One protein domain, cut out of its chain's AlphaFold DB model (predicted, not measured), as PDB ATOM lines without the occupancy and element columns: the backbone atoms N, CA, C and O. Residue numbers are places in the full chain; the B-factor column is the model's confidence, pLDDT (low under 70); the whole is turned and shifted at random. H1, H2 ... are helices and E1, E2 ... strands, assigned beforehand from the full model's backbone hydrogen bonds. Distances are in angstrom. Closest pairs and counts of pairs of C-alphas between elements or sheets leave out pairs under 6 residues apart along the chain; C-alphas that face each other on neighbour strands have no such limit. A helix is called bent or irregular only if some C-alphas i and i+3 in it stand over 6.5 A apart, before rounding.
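Overview. This is residues 7 to 123 of the 125 residues of an uncharacterized protein of Vibrio parahaemolyticus (UniProt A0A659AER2). Picture one long helix, H2, with H1 crossing its first half steeply and H3 turning back beside its last part; a small two-stranded hairpin, E1 and E2, packs on the last part of H2 and on H3, chiefly through E1. A long link then runs on from E2, residues 104 to 109 stick out, and a short helix, H4, ends up away from the other helices. You have 117 printed residues, in the order H1 H2 H3 E1 E2 H4, with an antiparallel sheet of order E1 - E2; the class is mostly helix. The whole is compact, with a radius of gyration of the C-alphas of 14.9 A, and spans 42 by 35 by 27 A.

Arrangement. Start with H1, residues 7 to 24, which touches H2, residues 35 to 59. Look at the C-alphas of Gly 16 and Leu 43, their closest, 4.3 A apart; the two helices run opposite ways at a steep tilt of 53 degrees. H2 has a kink of 30 degrees near residue 53 and is irregular, with C-alphas 55 and 58 lying 7.5 A apart. Next comes H3, residues 62 to 71, which forms a helical hairpin with H2. They only just touch, with 3 pairs of C-alphas within 8 A, made by residues 53 to 57 of H2 alone; the closest are those of Gly 57 and Lys 65, 7.0 A. They run opposite ways at a shallow tilt of 7 degrees. Go on to the hairpin of E1, residues 86 to 88, and E2, residues 95 to 97, antiparallel neighbours at 161 degrees. N 88 and O 95, 2.8 A apart, and N 97 and O 86, 2.9 A, are within hydrogen-bond range. The closest C-alphas of H3 and E1 are those of Ala 68 and Leu 86, 5.9 A; those of H2 and E1 are Tyr 59 and Leu 88, 5.1 A. H4, residues 115 to 121, is apart from H1, H2, H3 and E1. Every O i to N i+4 pair is within hydrogen-bond range in H1, H3 and H4, and 19 of 21 are in H2.

Along the chain. Find C-alpha 7 at (17.779, 1.517, -6.058); from there H1 runs 25.4 A to residue 24. H2 begins at C-alpha 35, (11.811, 16.434, -24.394), and runs 36.3 A to residue 59. H3 measures 14.3 A. H4 ends at C-alpha 121, (-15.363, -0.051, -14.741).

Size, cuts and confidence. The C-alphas farthest apart are those of Ile 29 and Pro 92, 42.8 A. The printed part has no cut. The links H3 to E1 and E2 to H4 are long. The mean pLDDT of the printed part is 79.3; look for values under 70 at residues 76 to 83 and 105 to 123, among others.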
ATOM      1  N   GLU A   7      18.114   2.633  -5.164       91.00
ATOM      2  CA  GLU A   7      17.779   1.517  -6.058       91.00
ATOM      3  C   GLU A   7      16.409   1.697  -6.716       91.00
ATOM      4  O   GLU A   7      16.256   1.477  -7.913       91.00
ATOM      5  N   GLN A   8      15.407   2.148  -5.956       89.12
ATOM      6  CA  GLN A   8      14.074   2.413  -6.497       89.12
ATOM      7  C   GLN A   8      14.090   3.573  -7.496       89.12
ATOM      8  O   GLN A   8      13.419   3.501  -8.524       89.12
ATOM      9  N   TRP A   9      14.883   4.610  -7.224       92.06
ATOM     10  CA  TRP A   9      15.129   5.687  -8.180       92.06
ATOM     11  C   TRP A   9      15.794   5.176  -9.458       92.06
ATOM     12  O   TRP A   9      15.335   5.505 -10.550       92.06
ATOM     13  N   ALA A  10      16.827   4.342  -9.332       92.56
ATOM     14  CA  ALA A  10      17.533   3.769 -10.472       92.56
ATOM     15  C   ALA A  10      16.612   2.880 -11.325       92.56
ATOM     16  O   ALA A  10      16.555   3.042 -12.543       92.56
ATOM     17  N   LEU A  11      15.829   1.999 -10.695       91.69
ATOM     18  CA  LEU A  11      14.849   1.155 -11.384       91.69
ATOM     19  C   LEU A  11      13.783   1.993 -12.097       91.69
ATOM     20  O   LEU A  11      13.500   1.761 -13.272       91.69
ATOM     21  N   ALA A  12      13.220   2.997 -11.421       92.56
ATOM     22  CA  ALA A  12      12.237   3.888 -12.028       92.56
ATOM     23  C   ALA A  12      12.823   4.663 -13.218       92.56
ATOM     24  O   ALA A  12      12.145   4.813 -14.232       92.56
ATOM     25  N   ALA A  13      14.080   5.108 -13.129       92.69
ATOM     26  CA  ALA A  13      14.771   5.786 -14.221       92.69
ATOM     27  C   ALA A  13      15.008   4.865 -15.427       92.69
ATOM     28  O   ALA A  13      14.757   5.278 -16.558       92.69
ATOM     29  N   LEU A  14      15.414   3.612 -15.202       93.12
ATOM     30  CA  LEU A  14      15.588   2.622 -16.270       93.12
ATOM     31  C   LEU A  14      14.270   2.345 -17.008       93.12
ATOM     32  O   LEU A  14      14.228   2.374 -18.239       93.12
ATOM     33  N   ILE A  15      13.176   2.134 -16.267       91.44
ATOM     34  CA  ILE A  15      11.846   1.902 -16.856       91.44
ATOM     35  C   ILE A  15      11.349   3.168 -17.566       91.44
ATOM     36  O   ILE A  15      10.822   3.083 -18.677       91.44
ATOM     37  N   GLY A  16      11.542   4.342 -16.961       91.19
ATOM     38  CA  GLY A  16      11.154   5.628 -17.534       91.19
ATOM     39  C   GLY A  16      11.858   5.902 -18.863       91.19
ATOM     40  O   GLY A  16      11.210   6.281 -19.837       91.19
ATOM     41  N   GLU A  17      13.158   5.622 -18.954       90.94
ATOM     42  CA  GLU A  17      13.920   5.762 -20.200       90.94
ATOM     43  C   GLU A  17      13.469   4.751 -21.266       90.94
ATOM     44  O   GLU A  17      13.293   5.117 -22.433       90.94
ATOM     45  N   ALA A  18      13.206   3.498 -20.880       88.88
ATOM     46  CA  ALA A  18      12.657   2.497 -21.795       88.88
ATOM     47  C   ALA A  18      11.295   2.941 -22.359       88.88
ATOM     48  O   ALA A  18      11.070   2.891 -23.574       88.88
ATOM     49  N   ARG A  19      10.403   3.451 -21.499       88.31
ATOM     50  CA  ARG A  19       9.112   4.038 -21.893       88.31
ATOM     51  C   ARG A  19       9.297   5.220 -22.829       88.31
ATOM     52  O   ARG A  19       8.646   5.262 -23.872       88.31
ATOM     53  N   ARG A  20      10.202   6.144 -22.500       87.44
ATOM     54  CA  ARG A  20      10.477   7.328 -23.314       87.44
ATOM     55  C   ARG A  20      10.835   6.933 -24.738       87.44
ATOM     56  O   ARG A  20      10.190   7.426 -25.659       87.44
ATOM     57  N   ARG A  21      11.794   6.013 -24.900       86.19
ATOM     58  CA  ARG A  21      12.239   5.500 -26.207       86.19
ATOM     59  C   ARG A  21      11.124   4.773 -26.956       86.19
ATOM     60  O   ARG A  21      10.933   5.010 -28.142       86.19
ATOM     61  N   SER A  22      10.359   3.925 -26.265       84.56
ATOM     62  CA  SER A  22       9.210   3.208 -26.848       84.56
ATOM     63  C   SER A  22       8.126   4.170 -27.358       84.56
ATOM     64  O   SER A  22       7.494   3.919 -28.388       84.56
ATOM     65  N   ASN A  23       7.935   5.293 -26.660       79.62
ATOM     66  CA  ASN A  23       6.900   6.276 -26.958       79.62
ATOM     67  C   ASN A  23       7.342   7.354 -27.960       79.62
ATOM     68  O   ASN A  23       6.472   7.923 -28.607       79.62
ATOM     69  N   GLU A  24       8.638   7.660 -28.092       78.38
ATOM     70  CA  GLU A  24       9.165   8.835 -28.816       78.38
ATOM     71  C   GLU A  24       8.643   8.955 -30.255       78.38
ATOM     72  O   GLU A  24       8.074   9.981 -30.610       78.38
ATOM     73  N   ASN A  25       8.675   7.868 -31.029       69.81
ATOM     74  CA  ASN A  25       8.178   7.847 -32.415       69.81
ATOM     75  C   ASN A  25       6.643   7.766 -32.536       69.81
ATOM     76  O   ASN A  25       6.104   7.706 -33.638       69.81
ATOM     77  N   LYS A  26       5.927   7.698 -31.409       71.81
ATOM     78  CA  LYS A  26       4.467   7.524 -31.326       71.81
ATOM     79  C   LYS A  26       3.791   8.630 -30.523       71.81
ATOM     80  O   LYS A  26       2.580   8.563 -30.288       71.81
ATOM     81  N   ARG A  27       4.543   9.632 -30.057       74.12
ATOM     82  CA  ARG A  27       3.962  10.746 -29.312       74.12
ATOM     83  C   ARG A  27       3.026  11.504 -30.230       74.12
ATOM     84  O   ARG A  27       3.380  11.915 -31.329       74.12
ATOM     85  N   ASN A  28       1.803  11.685 -29.755       69.69
ATOM     86  CA  ASN A  28       0.871  12.565 -30.426       69.69
ATOM     87  C   ASN A  28       1.423  13.992 -30.326       69.69
ATOM     88  O   ASN A  28       1.546  14.507 -29.216       69.69
ATOM     89  N   ILE A  29       1.714  14.610 -31.471       71.88
ATOM     90  CA  ILE A  29       2.298  15.955 -31.579       71.88
ATOM     91  C   ILE A  29       1.486  16.978 -30.768       71.88
ATOM     92  O   ILE A  29       2.054  17.802 -30.063       71.88
ATOM     93  N   SER A  30       0.153  16.865 -30.759       66.81
ATOM     94  CA  SER A  30      -0.731  17.760 -29.986       66.81
ATOM     95  C   SER A  30      -0.645  17.592 -28.462       66.81
ATOM     96  O   SER A  30      -1.142  18.431 -27.713       66.81
ATOM     97  N   ARG A  31      -0.056  16.491 -27.981       66.44
ATOM     98  CA  ARG A  31       0.117  16.175 -26.552       66.44
ATOM     99  C   ARG A  31       1.583  16.181 -26.134       66.44
ATOM    100  O   ARG A  31       1.866  15.925 -24.961       66.44
ATOM    101  N   ASP A  32       2.491  16.432 -27.072       73.12
ATOM    102  CA  ASP A  32       3.908  16.567 -26.792       73.12
ATOM    103  C   ASP A  32       4.140  17.811 -25.923       73.12
ATOM    104  O   ASP A  32       3.552  18.871 -26.136       73.12
ATOM    105  N   ARG A  33       4.953  17.662 -24.878       70.62
ATOM    106  CA  ARG A  33       5.274  18.726 -23.920       70.62
ATOM    107  C   ARG A  33       6.735  19.168 -24.011       70.62
ATOM    108  O   ARG A  33       7.173  19.941 -23.162       70.62
ATOM    109  N   GLY A  34       7.471  18.679 -25.007       81.44
ATOM    110  CA  GLY A  34       8.914  18.845 -25.128       81.44
ATOM    111  C   GLY A  34       9.689  17.752 -24.390       81.44
ATOM    112  O   GLY A  34       9.188  17.115 -23.456       81.44
ATOM    113  N   ARG A  35      10.937  17.540 -24.823       82.19
ATOM    114  CA  ARG A  35      11.811  16.434 -24.394       82.19
ATOM    115  C   ARG A  35      11.915  16.299 -22.872       82.19
ATOM    116  O   ARG A  35      11.617  15.229 -22.347       82.19
ATOM    117  N   ASP A  36      12.259  17.373 -22.169       84.50
ATOM    118  CA  ASP A  36      12.525  17.322 -20.724       84.50
ATOM    119  C   ASP A  36      11.267  17.005 -19.913       84.50
ATOM    120  O   ASP A  36      11.279  16.162 -19.016       84.50
ATOM    121  N   LYS A  37      10.131  17.612 -20.279       83.94
ATOM    122  CA  LYS A  37       8.844  17.322 -19.629       83.94
ATOM    123  C   LYS A  37       8.380  15.900 -19.912       83.94
ATOM    124  O   LYS A  37       7.729  15.295 -19.064       83.94
ATOM    125  N   ASN A  38       8.674  15.366 -21.092       84.06
ATOM    126  CA  ASN A  38       8.365  13.984 -21.434       84.06
ATOM    127  C   ASN A  38       9.199  12.999 -20.608       84.06
ATOM    128  O   ASN A  38       8.610  12.101 -20.015       84.06
ATOM    129  N   ILE A  39      10.515  13.225 -20.498       87.62
ATOM    130  CA  ILE A  39      11.416  12.454 -19.622       87.62
ATOM    131  C   ILE A  39      10.883  12.452 -18.188       87.62
ATOM    132  O   ILE A  39      10.717  11.390 -17.589       87.62
ATOM    133  N   LEU A  40      10.559  13.635 -17.658       88.31
ATOM    134  CA  LEU A  40      10.042  13.774 -16.302       88.31
ATOM    135  C   LEU A  40       8.717  13.019 -16.114       88.31
ATOM    136  O   LEU A  40       8.569  12.293 -15.136       88.31
ATOM    137  N   ASN A  41       7.768  13.141 -17.049       86.69
ATOM    138  CA  ASN A  41       6.485  12.436 -16.957       86.69
ATOM    139  C   ASN A  41       6.657  10.908 -17.002       86.69
ATOM    140  O   ASN A  41       5.976  10.210 -16.254       86.69
ATOM    141  N   ASP A  42       7.542  10.385 -17.857       89.06
ATOM    142  CA  ASP A  42       7.787   8.940 -17.944       89.06
ATOM    143  C   ASP A  42       8.445   8.415 -16.657       89.06
ATOM    144  O   ASP A  42       7.983   7.417 -16.103       89.06
ATOM    145  N   LEU A  43       9.442   9.134 -16.121       91.75
ATOM    146  CA  LEU A  43      10.067   8.841 -14.825       91.75
ATOM    147  C   LEU A  43       9.039   8.846 -13.686       91.75
ATOM    148  O   LEU A  43       8.982   7.914 -12.885       91.75
ATOM    149  N   MET A  44       8.202   9.883 -13.623       90.44
ATOM    150  CA  MET A  44       7.149   9.998 -12.618       90.44
ATOM    151  C   MET A  44       6.094   8.897 -12.743       90.44
ATOM    152  O   MET A  44       5.553   8.449 -11.736       90.44
ATOM    153  N   GLY A  45       5.752   8.465 -13.956       89.75
ATOM    154  CA  GLY A  45       4.856   7.327 -14.151       89.75
ATOM    155  C   GLY A  45       5.474   6.051 -13.584       89.75
ATOM    156  O   GLY A  45       4.872   5.383 -12.744       89.75
ATOM    157  N   SER A  46       6.720   5.768 -13.972       92.31
ATOM    158  CA  SER A  46       7.454   4.580 -13.532       92.31
ATOM    159  C   SER A  46       7.646   4.520 -12.019       92.31
ATOM    160  O   SER A  46       7.468   3.457 -11.427       92.31
ATOM    161  N   ILE A  47       7.967   5.643 -11.370       92.44
ATOM    162  CA  ILE A  47       8.163   5.666  -9.916       92.44
ATOM    163  C   ILE A  47       6.849   5.465  -9.155       92.44
ATOM    164  O   ILE A  47       6.831   4.774  -8.138       92.44
ATOM    165  N   GLY A  48       5.744   6.025  -9.662       91.25
ATOM    166  CA  GLY A  48       4.422   5.847  -9.071       91.25
ATOM    167  C   GLY A  48       3.997   4.386  -9.076       91.25
ATOM    168  O   GLY A  48       3.605   3.854  -8.039       91.25
ATOM    169  N   GLU A  49       4.119   3.725 -10.225       91.69
ATOM    170  CA  GLU A  49       3.769   2.309 -10.368       91.69
ATOM    171  C   GLU A  49       4.676   1.405  -9.525       91.69
ATOM    172  O   GLU A  49       4.180   0.508  -8.846       91.69
ATOM    173  N   LEU A  50       5.985   1.684  -9.475       91.56
ATOM    174  CA  LEU A  50       6.926   0.932  -8.638       91.56
ATOM    175  C   LEU A  50       6.547   1.008  -7.149       91.56
ATOM    176  O   LEU A  50       6.568   0.001  -6.438       91.56
ATOM    177  N   ILE A  51       6.190   2.204  -6.664       90.75
ATOM    178  CA  ILE A  51       5.734   2.396  -5.282       90.75
ATOM    179  C   ILE A  51       4.423   1.647  -5.044       90.75
ATOM    180  O   ILE A  51       4.291   0.976  -4.019       90.75
ATOM    181  N   ALA A  52       3.478   1.724  -5.981       91.56
ATOM    182  CA  ALA A  52       2.195   1.043  -5.864       91.56
ATOM    183  C   ALA A  52       2.366  -0.482  -5.768       91.56
ATOM    184  O   ALA A  52       1.799  -1.095  -4.866       91.56
ATOM    185  N   ILE A  53       3.211  -1.087  -6.612       91.12
ATOM    186  CA  ILE A  53       3.533  -2.524  -6.544       91.12
ATOM    187  C   ILE A  53       4.129  -2.881  -5.182       91.12
ATOM    188  O   ILE A  53       3.743  -3.882  -4.585       91.12
ATOM    189  N   LYS A  54       5.040  -2.060  -4.651       89.00
ATOM    190  CA  LYS A  54       5.637  -2.308  -3.332       89.00
ATOM    191  C   LYS A  54       4.602  -2.249  -2.207       89.00
ATOM    192  O   LYS A  54       4.630  -3.088  -1.314       89.00
ATOM    193  N   TRP A  55       3.718  -1.258  -2.223       91.12
ATOM    194  CA  TRP A  55       2.718  -1.059  -1.171       91.12
ATOM    195  C   TRP A  55       1.608  -2.097  -1.194       91.12
ATOM    196  O   TRP A  55       1.202  -2.590  -0.144       91.12
ATOM    197  N   PHE A  56       1.136  -2.441  -2.387       92.56
ATOM    198  CA  PHE A  56       0.040  -3.382  -2.549       92.56
ATOM    199  C   PHE A  56       0.506  -4.814  -2.813       92.56
ATOM    200  O   PHE A  56      -0.330  -5.704  -2.897       92.56
ATOM    201  N   GLY A  57       1.816  -5.071  -2.886       92.25
ATOM    202  CA  GLY A  57       2.380  -6.368  -3.267       92.25
ATOM    203  C   GLY A  57       1.975  -7.538  -2.369       92.25
ATOM    204  O   GLY A  57       1.941  -8.674  -2.834       92.25
ATOM    205  N   GLN A  58       1.617  -7.273  -1.111       94.06
ATOM    206  CA  GLN A  58       1.048  -8.277  -0.203       94.06
ATOM    207  C   GLN A  58      -0.352  -8.760  -0.624       94.06
ATOM    208  O   GLN A  58      -0.761  -9.851  -0.250       94.06
ATOM    209  N   TYR A  59      -1.069  -7.962  -1.417       95.50
ATOM    210  CA  TYR A  59      -2.412  -8.259  -1.915       95.50
ATOM    211  C   TYR A  59      -2.430  -8.753  -3.364       95.50
ATOM    212  O   TYR A  59      -3.512  -8.956  -3.904       95.50
ATOM    213  N   LEU A  60      -1.261  -8.918  -3.985       93.50
ATOM    214  CA  LEU A  60      -1.120  -9.471  -5.329       93.50
ATOM    215  C   LEU A  60      -0.780 -10.962  -5.229       93.50
ATOM    216  O   LEU A  60       0.150 -11.336  -4.501       93.50
ATOM    217  N   SER A  61      -1.465 -11.816  -5.985       92.81
ATOM    218  CA  SER A  61      -0.967 -13.160  -6.288       92.81
ATOM    219  C   SER A  61       0.361 -13.102  -7.046       92.81
ATOM    220  O   SER A  61       0.811 -12.051  -7.511       92.81
ATOM    221  N   ASN A  62       1.033 -14.247  -7.166       91.25
ATOM    222  CA  ASN A  62       2.272 -14.317  -7.940       91.25
ATOM    223  C   ASN A  62       2.043 -13.954  -9.413       91.25
ATOM    224  O   ASN A  62       2.866 -13.242  -9.989       91.25
ATOM    225  N   ASP A  63       0.908 -14.360  -9.982       90.62
ATOM    226  CA  ASP A  63       0.545 -14.022 -11.357       90.62
ATOM    227  C   ASP A  63       0.309 -12.517 -11.505       90.62
ATOM    228  O   ASP A  63       0.867 -11.893 -12.411       90.62
ATOM    229  N   GLU A  64      -0.403 -11.895 -10.562       90.31
ATOM    230  CA  GLU A  64      -0.639 -10.451 -10.602       90.31
ATOM    231  C   GLU A  64       0.621  -9.618 -10.344       90.31
ATOM    232  O   GLU A  64       0.774  -8.547 -10.928       90.31
ATOM    233  N   LYS A  65       1.593 -10.115  -9.571       90.06
ATOM    234  CA  LYS A  65       2.919  -9.472  -9.475       90.06
ATOM    235  C   LYS A  65       3.631  -9.463 -10.825       90.06
ATOM    236  O   LYS A  65       4.196  -8.441 -11.216       90.06
ATOM    237  N   ILE A  66       3.605 -10.586 -11.542       88.38
ATOM    238  CA  ILE A  66       4.217 -10.699 -12.872       88.38
ATOM    239  C   ILE A  66       3.487  -9.786 -13.863       88.38
ATOM    240  O   ILE A  66       4.139  -9.069 -14.625       88.38
ATOM    241  N   ASN A  67       2.153  -9.779 -13.842       86.69
ATOM    242  CA  ASN A  67       1.337  -8.929 -14.707       86.69
ATOM    243  C   ASN A  67       1.576  -7.444 -14.424       86.69
ATOM    244  O   ASN A  67       1.802  -6.686 -15.363       86.69
ATOM    245  N   ALA A  68       1.637  -7.039 -13.155       87.00
ATOM    246  CA  ALA A  68       1.954  -5.670 -12.767       87.00
ATOM    247  C   ALA A  68       3.310  -5.219 -13.330       87.00
ATOM    248  O   ALA A  68       3.402  -4.163 -13.951       87.00
ATOM    249  N   ILE A  69       4.354  -6.049 -13.202       84.19
ATOM    250  CA  ILE A  69       5.685  -5.754 -13.761       84.19
ATOM    251  C   ILE A  69       5.633  -5.660 -15.293       84.19
ATOM    252  O   ILE A  69       6.228  -4.753 -15.875       84.19
ATOM    253  N   LYS A  70       4.903  -6.558 -15.966       82.75
ATOM    254  CA  LYS A  70       4.718  -6.504 -17.427       82.75
ATOM    255  C   LYS A  70       3.962  -5.248 -17.863       82.75
ATOM    256  O   LYS A  70       4.290  -4.670 -18.895       82.75
ATOM    257  N   ASN A  71       2.998  -4.786 -17.074       81.06
ATOM    258  CA  ASN A  71       2.242  -3.568 -17.357       81.06
ATOM    259  C   ASN A  71       3.100  -2.307 -17.177       81.06
ATOM    260  O   ASN A  71       2.883  -1.316 -17.879       81.06
ATOM    261  N   MET A  72       4.148  -2.362 -16.342       84.12
ATOM    262  CA  MET A  72       5.100  -1.258 -16.213       84.12
ATOM    263  C   MET A  72       5.847  -0.956 -17.518       84.12
ATOM    264  O   MET A  72       6.351   0.154 -17.686       84.12
ATOM    265  N   PHE A  73       5.932  -1.869 -18.482       82.88
ATOM    266  CA  PHE A  73       6.525  -1.545 -19.776       82.88
ATOM    267  C   PHE A  73       5.968  -2.403 -20.905       82.88
ATOM    268  O   PHE A  73       6.061  -3.625 -20.891       82.88
ATOM    269  N   SER A  74       5.499  -1.741 -21.962       76.75
ATOM    270  CA  SER A  74       5.077  -2.410 -23.185       76.75
ATOM    271  C   SER A  74       5.698  -1.768 -24.420       76.75
ATOM    272  O   SER A  74       5.683  -0.542 -24.598       76.75
ATOM    273  N   LEU A  75       6.231  -2.620 -25.298       72.12
ATOM    274  CA  LEU A  75       6.735  -2.211 -26.601       72.12
ATOM    275  C   LEU A  75       5.578  -1.666 -27.445       72.12
ATOM    276  O   LEU A  75       4.660  -2.383 -27.843       72.12
ATOM    277  N   GLY A  76       5.639  -0.366 -27.729       65.44
ATOM    278  CA  GLY A  76       4.641   0.344 -28.514       65.44
ATOM    279  C   GLY A  76       3.540   1.062 -27.737       65.44
ATOM    280  O   GLY A  76       2.624   1.563 -28.390       65.44
ATOM    281  N   GLY A  77       3.673   1.175 -26.413       66.50
ATOM    282  CA  GLY A  77       2.875   2.071 -25.575       66.50
ATOM    283  C   GLY A  77       1.671   1.416 -24.887       66.50
ATOM    284  O   GLY A  77       1.271   0.297 -25.194       66.50
ATOM    285  N   GLY A  78       1.084   2.148 -23.935       63.53
ATOM    286  CA  GLY A  78       0.015   1.663 -23.051       63.53
ATOM    287  C   GLY A  78      -1.385   1.570 -23.672       63.53
ATOM    288  O   GLY A  78      -2.303   1.103 -23.016       63.53
ATOM    289  N   SER A  79      -1.586   1.998 -24.924       59.94
ATOM    290  CA  SER A  79      -2.922   2.034 -25.551       59.94
ATOM    291  C   SER A  79      -3.528   0.655 -25.817       59.94
ATOM    292  O   SER A  79      -4.735   0.555 -26.015       59.94
ATOM    293  N   LYS A  80      -2.704  -0.399 -25.819       56.69
ATOM    294  CA  LYS A  80      -3.153  -1.792 -25.950       56.69
ATOM    295  C   LYS A  80      -3.596  -2.411 -24.622       56.69
ATOM    296  O   LYS A  80      -4.174  -3.492 -24.633       56.69
ATOM    297  N   HIS A  81      -3.353  -1.728 -23.503       62.12
ATOM    298  CA  HIS A  81      -3.692  -2.198 -22.164       62.12
ATOM    299  C   HIS A  81      -4.912  -1.426 -21.665       62.12
ATOM    300  O   HIS A  81      -4.829  -0.260 -21.283       62.12
ATOM    301  N   THR A  82      -6.079  -2.064 -21.722       56.34
ATOM    302  CA  THR A  82      -7.355  -1.519 -21.216       56.34
ATOM    303  C   THR A  82      -7.574  -1.798 -19.728       56.34
ATOM    304  O   THR A  82      -8.565  -1.349 -19.154       56.34
ATOM    305  N   TYR A  83      -6.651  -2.520 -19.100       67.44
ATOM    306  CA  TYR A  83      -6.754  -2.990 -17.727       67.44
ATOM    307  C   TYR A  83      -6.259  -1.950 -16.706       67.44
ATOM    308  O   TYR A  83      -5.651  -0.938 -17.064       67.44
ATOM    309  N   ALA A  84      -6.591  -2.172 -15.433       79.88
ATOM    310  CA  ALA A  84      -6.038  -1.404 -14.321       79.88
ATOM    311  C   ALA A  84      -4.533  -1.683 -14.183       79.88
ATOM    312  O   ALA A  84      -4.062  -2.738 -14.610       79.88
ATOM    313  N   ASP A  85      -3.790  -0.759 -13.569       85.12
ATOM    314  CA  ASP A  85      -2.351  -0.941 -13.360       85.12
ATOM    315  C   ASP A  85      -2.082  -2.100 -12.379       85.12
ATOM    316  O   ASP A  85      -1.120  -2.840 -12.567       85.12
ATOM    317  N   LEU A  86      -2.962  -2.302 -11.381       89.81
ATOM    318  CA  LEU A  86      -2.914  -3.416 -10.423       89.81
ATOM    319  C   LEU A  86      -4.301  -4.028 -10.168       89.81
ATOM    320  O   LEU A  86      -5.281  -3.295  -9.982       89.81
ATOM    321  N   PHE A  87      -4.356  -5.357 -10.035       91.31
ATOM    322  CA  PHE A  87      -5.502  -6.091  -9.488       91.31
ATOM    323  C   PHE A  87      -5.120  -6.705  -8.143       91.31
ATOM    324  O   PHE A  87      -4.236  -7.548  -8.059       91.31
ATOM    325  N   LEU A  88      -5.784  -6.264  -7.076       92.81
ATOM    326  CA  LEU A  88      -5.526  -6.727  -5.713       92.81
ATOM    327  C   LEU A  88      -6.432  -7.923  -5.408       92.81
ATOM    328  O   LEU A  88      -7.422  -7.798  -4.684       92.81
ATOM    329  N   ASP A  89      -6.138  -9.062  -6.023       90.88
ATOM    330  CA  ASP A  89      -6.944 -10.286  -5.967       90.88
ATOM    331  C   ASP A  89      -7.021 -10.913  -4.569       90.88
ATOM    332  O   ASP A  89      -8.071 -11.442  -4.192       90.88
ATOM    333  N   ASN A  90      -5.964 -10.766  -3.769       92.50
ATOM    334  CA  ASN A  90      -5.924 -11.216  -2.376       92.50
ATOM    335  C   ASN A  90      -6.451 -10.166  -1.381       92.50
ATOM    336  O   ASN A  90      -6.517 -10.432  -0.180       92.50
ATOM    337  N   HIS A  91      -6.822  -8.962  -1.833       93.94
ATOM    338  CA  HIS A  91      -7.475  -7.982  -0.964       93.94
ATOM    339  C   HIS A  91      -8.942  -8.390  -0.723       93.94
ATOM    340  O   HIS A  91      -9.626  -8.727  -1.691       93.94
ATOM    341  N   PRO A  92      -9.496  -8.276   0.504       91.06
ATOM    342  CA  PRO A  92     -10.882  -8.675   0.793       91.06
ATOM    343  C   PRO A  92     -11.924  -8.025  -0.129       91.06
ATOM    344  O   PRO A  92     -12.908  -8.645  -0.512       91.06
ATOM    345  N   GLY A  93     -11.676  -6.772  -0.519       89.56
ATOM    346  CA  GLY A  93     -12.526  -6.020  -1.446       89.56
ATOM    347  C   GLY A  93     -12.253  -6.235  -2.941       89.56
ATOM    348  O   GLY A  93     -12.902  -5.567  -3.736       89.56
ATOM    349  N   ARG A  94     -11.287  -7.084  -3.332       87.38
ATOM    350  CA  ARG A  94     -10.893  -7.359  -4.734       87.38
ATOM    351  C   ARG A  94     -10.782  -6.096  -5.599       87.38
ATOM    352  O   ARG A  94     -11.534  -5.884  -6.551       87.38
ATOM    353  N   LEU A  95      -9.857  -5.219  -5.220       88.25
ATOM    354  CA  LEU A  95      -9.765  -3.867  -5.770       88.25
ATOM    355  C   LEU A  95      -8.994  -3.817  -7.093       88.25
ATOM    356  O   LEU A  95      -8.083  -4.607  -7.335       88.25
ATOM    357  N   ARG A  96      -9.323  -2.821  -7.918       89.50
ATOM    358  CA  ARG A  96      -8.598  -2.472  -9.146       89.50
ATOM    359  C   ARG A  96      -8.025  -1.068  -8.987       89.50
ATOM    360  O   ARG A  96      -8.781  -0.140  -8.703       89.50
ATOM    361  N   ILE A  97      -6.715  -0.914  -9.153       86.88
ATOM    362  CA  ILE A  97      -6.007   0.346  -8.894       86.88
ATOM    363  C   ILE A  97      -5.381   0.859 -10.189       86.88
ATOM    364  O   ILE A  97      -4.672   0.133 -10.880       86.88
ATOM    365  N   ASP A  98      -5.634   2.128 -10.500       86.50
ATOM    366  CA  ASP A  98      -4.992   2.871 -11.585       86.50
ATOM    367  C   ASP A  98      -4.104   3.945 -10.938       86.50
ATOM    368  O   ASP A  98      -4.557   4.769 -10.139       86.50
ATOM    369  N   VAL A  99      -2.807   3.872 -11.211       87.31
ATOM    370  CA  VAL A  99      -1.763   4.681 -10.596       87.31
ATOM    371  C   VAL A  99      -1.541   5.926 -11.434       87.31
ATOM    372  O   VAL A  99      -1.402   5.891 -12.661       87.31
ATOM    373  N   LYS A 100      -1.522   7.077 -10.766       85.00
ATOM    374  CA  LYS A 100      -1.361   8.375 -11.411       85.00
ATOM    375  C   LYS A 100      -0.453   9.265 -10.578       85.00
ATOM    376  O   LYS A 100      -0.594   9.343  -9.361       85.00
ATOM    377  N   THR A 101       0.478   9.942 -11.244       85.31
ATOM    378  CA  THR A 101       1.459  10.835 -10.616       85.31
ATOM    379  C   THR A 101       1.375  12.246 -11.178       85.31
ATOM    380  O   THR A 101       0.964  12.472 -12.319       85.31
ATOM    381  N   PHE A 102       1.706  13.214 -10.328       81.06
ATOM    382  CA  PHE A 102       1.464  14.634 -10.552       81.06
ATOM    383  C   PHE A 102       2.589  15.465  -9.933       81.06
ATOM    384  O   PHE A 102       3.050  15.153  -8.841       81.06
ATOM    385  N   ASP A 103       3.037  16.499 -10.643       75.12
ATOM    386  CA  ASP A 103       4.185  17.360 -10.312       75.12
ATOM    387  C   ASP A 103       3.754  18.711  -9.725       75.12
ATOM    388  O   ASP A 103       4.553  19.639  -9.669       75.12
ATOM    389  N   CYS A 104       2.491  18.850  -9.306       73.69
ATOM    390  CA  CYS A 104       1.956  20.081  -8.713       73.69
ATOM    391  C   CYS A 104       2.117  21.338  -9.578       73.69
ATOM    392  O   CYS A 104       2.015  22.452  -9.069       73.69
ATOM    393  N   ALA A 105       2.316  21.176 -10.891       68.50
ATOM    394  CA  ALA A 105       2.424  22.300 -11.805       68.50
ATOM    395  C   ALA A 105       1.118  23.129 -11.790       68.50
ATOM    396  O   ALA A 105       0.041  22.541 -11.936       68.50
ATOM    397  N   PRO A 106       1.179  24.475 -11.691       66.38
ATOM    398  CA  PRO A 106      -0.001  25.332 -11.497       66.38
ATOM    399  C   PRO A 106      -1.087  25.172 -12.566       66.38
ATOM    400  O   PRO A 106      -2.262  25.430 -12.331       66.38
ATOM    401  N   ASN A 107      -0.688  24.757 -13.768       63.66
ATOM    402  CA  ASN A 107      -1.553  24.631 -14.931       63.66
ATOM    403  C   ASN A 107      -2.137  23.222 -15.127       63.66
ATOM    404  O   ASN A 107      -2.966  23.028 -16.022       63.66
ATOM    405  N   LYS A 108      -1.716  22.219 -14.347       59.59
ATOM    406  CA  LYS A 108      -2.272  20.868 -14.456       59.59
ATOM    407  C   LYS A 108      -3.449  20.724 -13.485       59.59
ATOM    408  O   LYS A 108      -3.296  20.836 -12.275       59.59
ATOM    409  N   ARG A 109      -4.644  20.459 -14.019       58.38
ATOM    410  CA  ARG A 109      -5.847  20.195 -13.211       58.38
ATOM    411  C   ARG A 109      -5.684  18.868 -12.461       58.38
ATOM    412  O   ARG A 109      -5.248  17.887 -13.066       58.38
ATOM    413  N   PHE A 110      -6.059  18.840 -11.178       56.81
ATOM    414  CA  PHE A 110      -6.178  17.604 -10.400       56.81
ATOM    415  C   PHE A 110      -7.044  16.604 -11.169       56.81
ATOM    416  O   PHE A 110      -8.042  16.985 -11.783       56.81
ATOM    417  N   PHE A 111      -6.591  15.352 -11.211       57.16
ATOM    418  CA  PHE A 111      -7.079  14.301 -12.096       57.16
ATOM    419  C   PHE A 111      -8.606  14.287 -12.239       57.16
ATOM    420  O   PHE A 111      -9.329  13.881 -11.334       57.16
ATOM    421  N   ALA A 112      -9.100  14.670 -13.419       48.53
ATOM    422  CA  ALA A 112     -10.431  14.268 -13.829       48.53
ATOM    423  C   ALA A 112     -10.372  12.758 -14.066       48.53
ATOM    424  O   ALA A 112      -9.703  12.303 -14.999       48.53
ATOM    425  N   ILE A 113     -11.044  11.988 -13.208       52.91
ATOM    426  CA  ILE A 113     -11.383  10.595 -13.486       52.91
ATOM    427  C   ILE A 113     -11.934  10.582 -14.911       52.91
ATOM    428  O   ILE A 113     -12.918  11.262 -15.207       52.91
ATOM    429  N   ASN A 114     -11.242   9.903 -15.825       50.69
ATOM    430  CA  ASN A 114     -11.654   9.867 -17.219       50.69
ATOM    431  C   ASN A 114     -13.071   9.277 -17.249       50.69
ATOM    432  O   ASN A 114     -13.237   8.088 -16.973       50.69
ATOM    433  N   LYS A 115     -14.086  10.119 -17.518       49.75
ATOM    434  CA  LYS A 115     -15.515   9.766 -17.416       49.75
ATOM    435  C   LYS A 115     -15.809   8.442 -18.121       49.75
ATOM    436  O   LYS A 115     -16.585   7.645 -17.616       49.75
ATOM    437  N   LYS A 116     -15.124   8.184 -19.241       53.84
ATOM    438  CA  LYS A 116     -15.230   6.945 -20.013       53.84
ATOM    439  C   LYS A 116     -14.678   5.715 -19.271       53.84
ATOM    440  O   LYS A 116     -15.398   4.732 -19.147       53.84
ATOM    441  N   LYS A 117     -13.463   5.790 -18.702       50.72
ATOM    442  CA  LYS A 117     -12.871   4.683 -17.914       50.72
ATOM    443  C   LYS A 117     -13.699   4.361 -16.662       50.72
ATOM    444  O   LYS A 117     -13.883   3.192 -16.348       50.72
ATOM    445  N   ALA A 118     -14.221   5.371 -15.960       49.69
ATOM    446  CA  ALA A 118     -15.072   5.139 -14.786       49.69
ATOM    447  C   ALA A 118     -16.396   4.454 -15.145       49.69
ATOM    448  O   ALA A 118     -16.839   3.558 -14.434       49.69
ATOM    449  N   HIS A 119     -17.005   4.844 -16.265       42.91
ATOM    450  CA  HIS A 119     -18.283   4.282 -16.694       42.91
ATOM    451  C   HIS A 119     -18.168   2.834 -17.193       42.91
ATOM    452  O   HIS A 119     -19.122   2.071 -17.061       42.91
ATOM    453  N   GLU A 120     -17.023   2.453 -17.765       48.06
ATOM    454  CA  GLU A 120     -16.727   1.072 -18.173       48.06
ATOM    455  C   GLU A 120     -16.406   0.182 -16.960       48.06
ATOM    456  O   GLU A 120     -16.907  -0.937 -16.880       48.06
ATOM    457  N   ALA A 121     -15.663   0.690 -15.969       50.94
ATOM    458  CA  ALA A 121     -15.363  -0.051 -14.741       50.94
ATOM    459  C   ALA A 121     -16.615  -0.361 -13.897       50.94
ATOM    460  O   ALA A 121     -16.696  -1.436 -13.311       50.94
ATOM    461  N   LEU A 122     -17.602   0.543 -13.879       44.78
ATOM    462  CA  LEU A 122     -18.879   0.364 -13.170       44.78
ATOM    463  C   LEU A 122     -19.870  -0.573 -13.882       44.78
ATOM    464  O   LEU A 122     -20.856  -0.967 -13.276       44.78
ATOM    465  N   ARG A 123     -19.640  -0.916 -15.156       41.19
ATOM    466  CA  ARG A 123     -20.482  -1.852 -15.929       41.19
ATOM    467  C   ARG A 123     -19.996  -3.304 -15.880       41.19
ATOM    468  O   ARG A 123     -20.666  -4.176 -16.416       41.19
TER     469      ARG A 123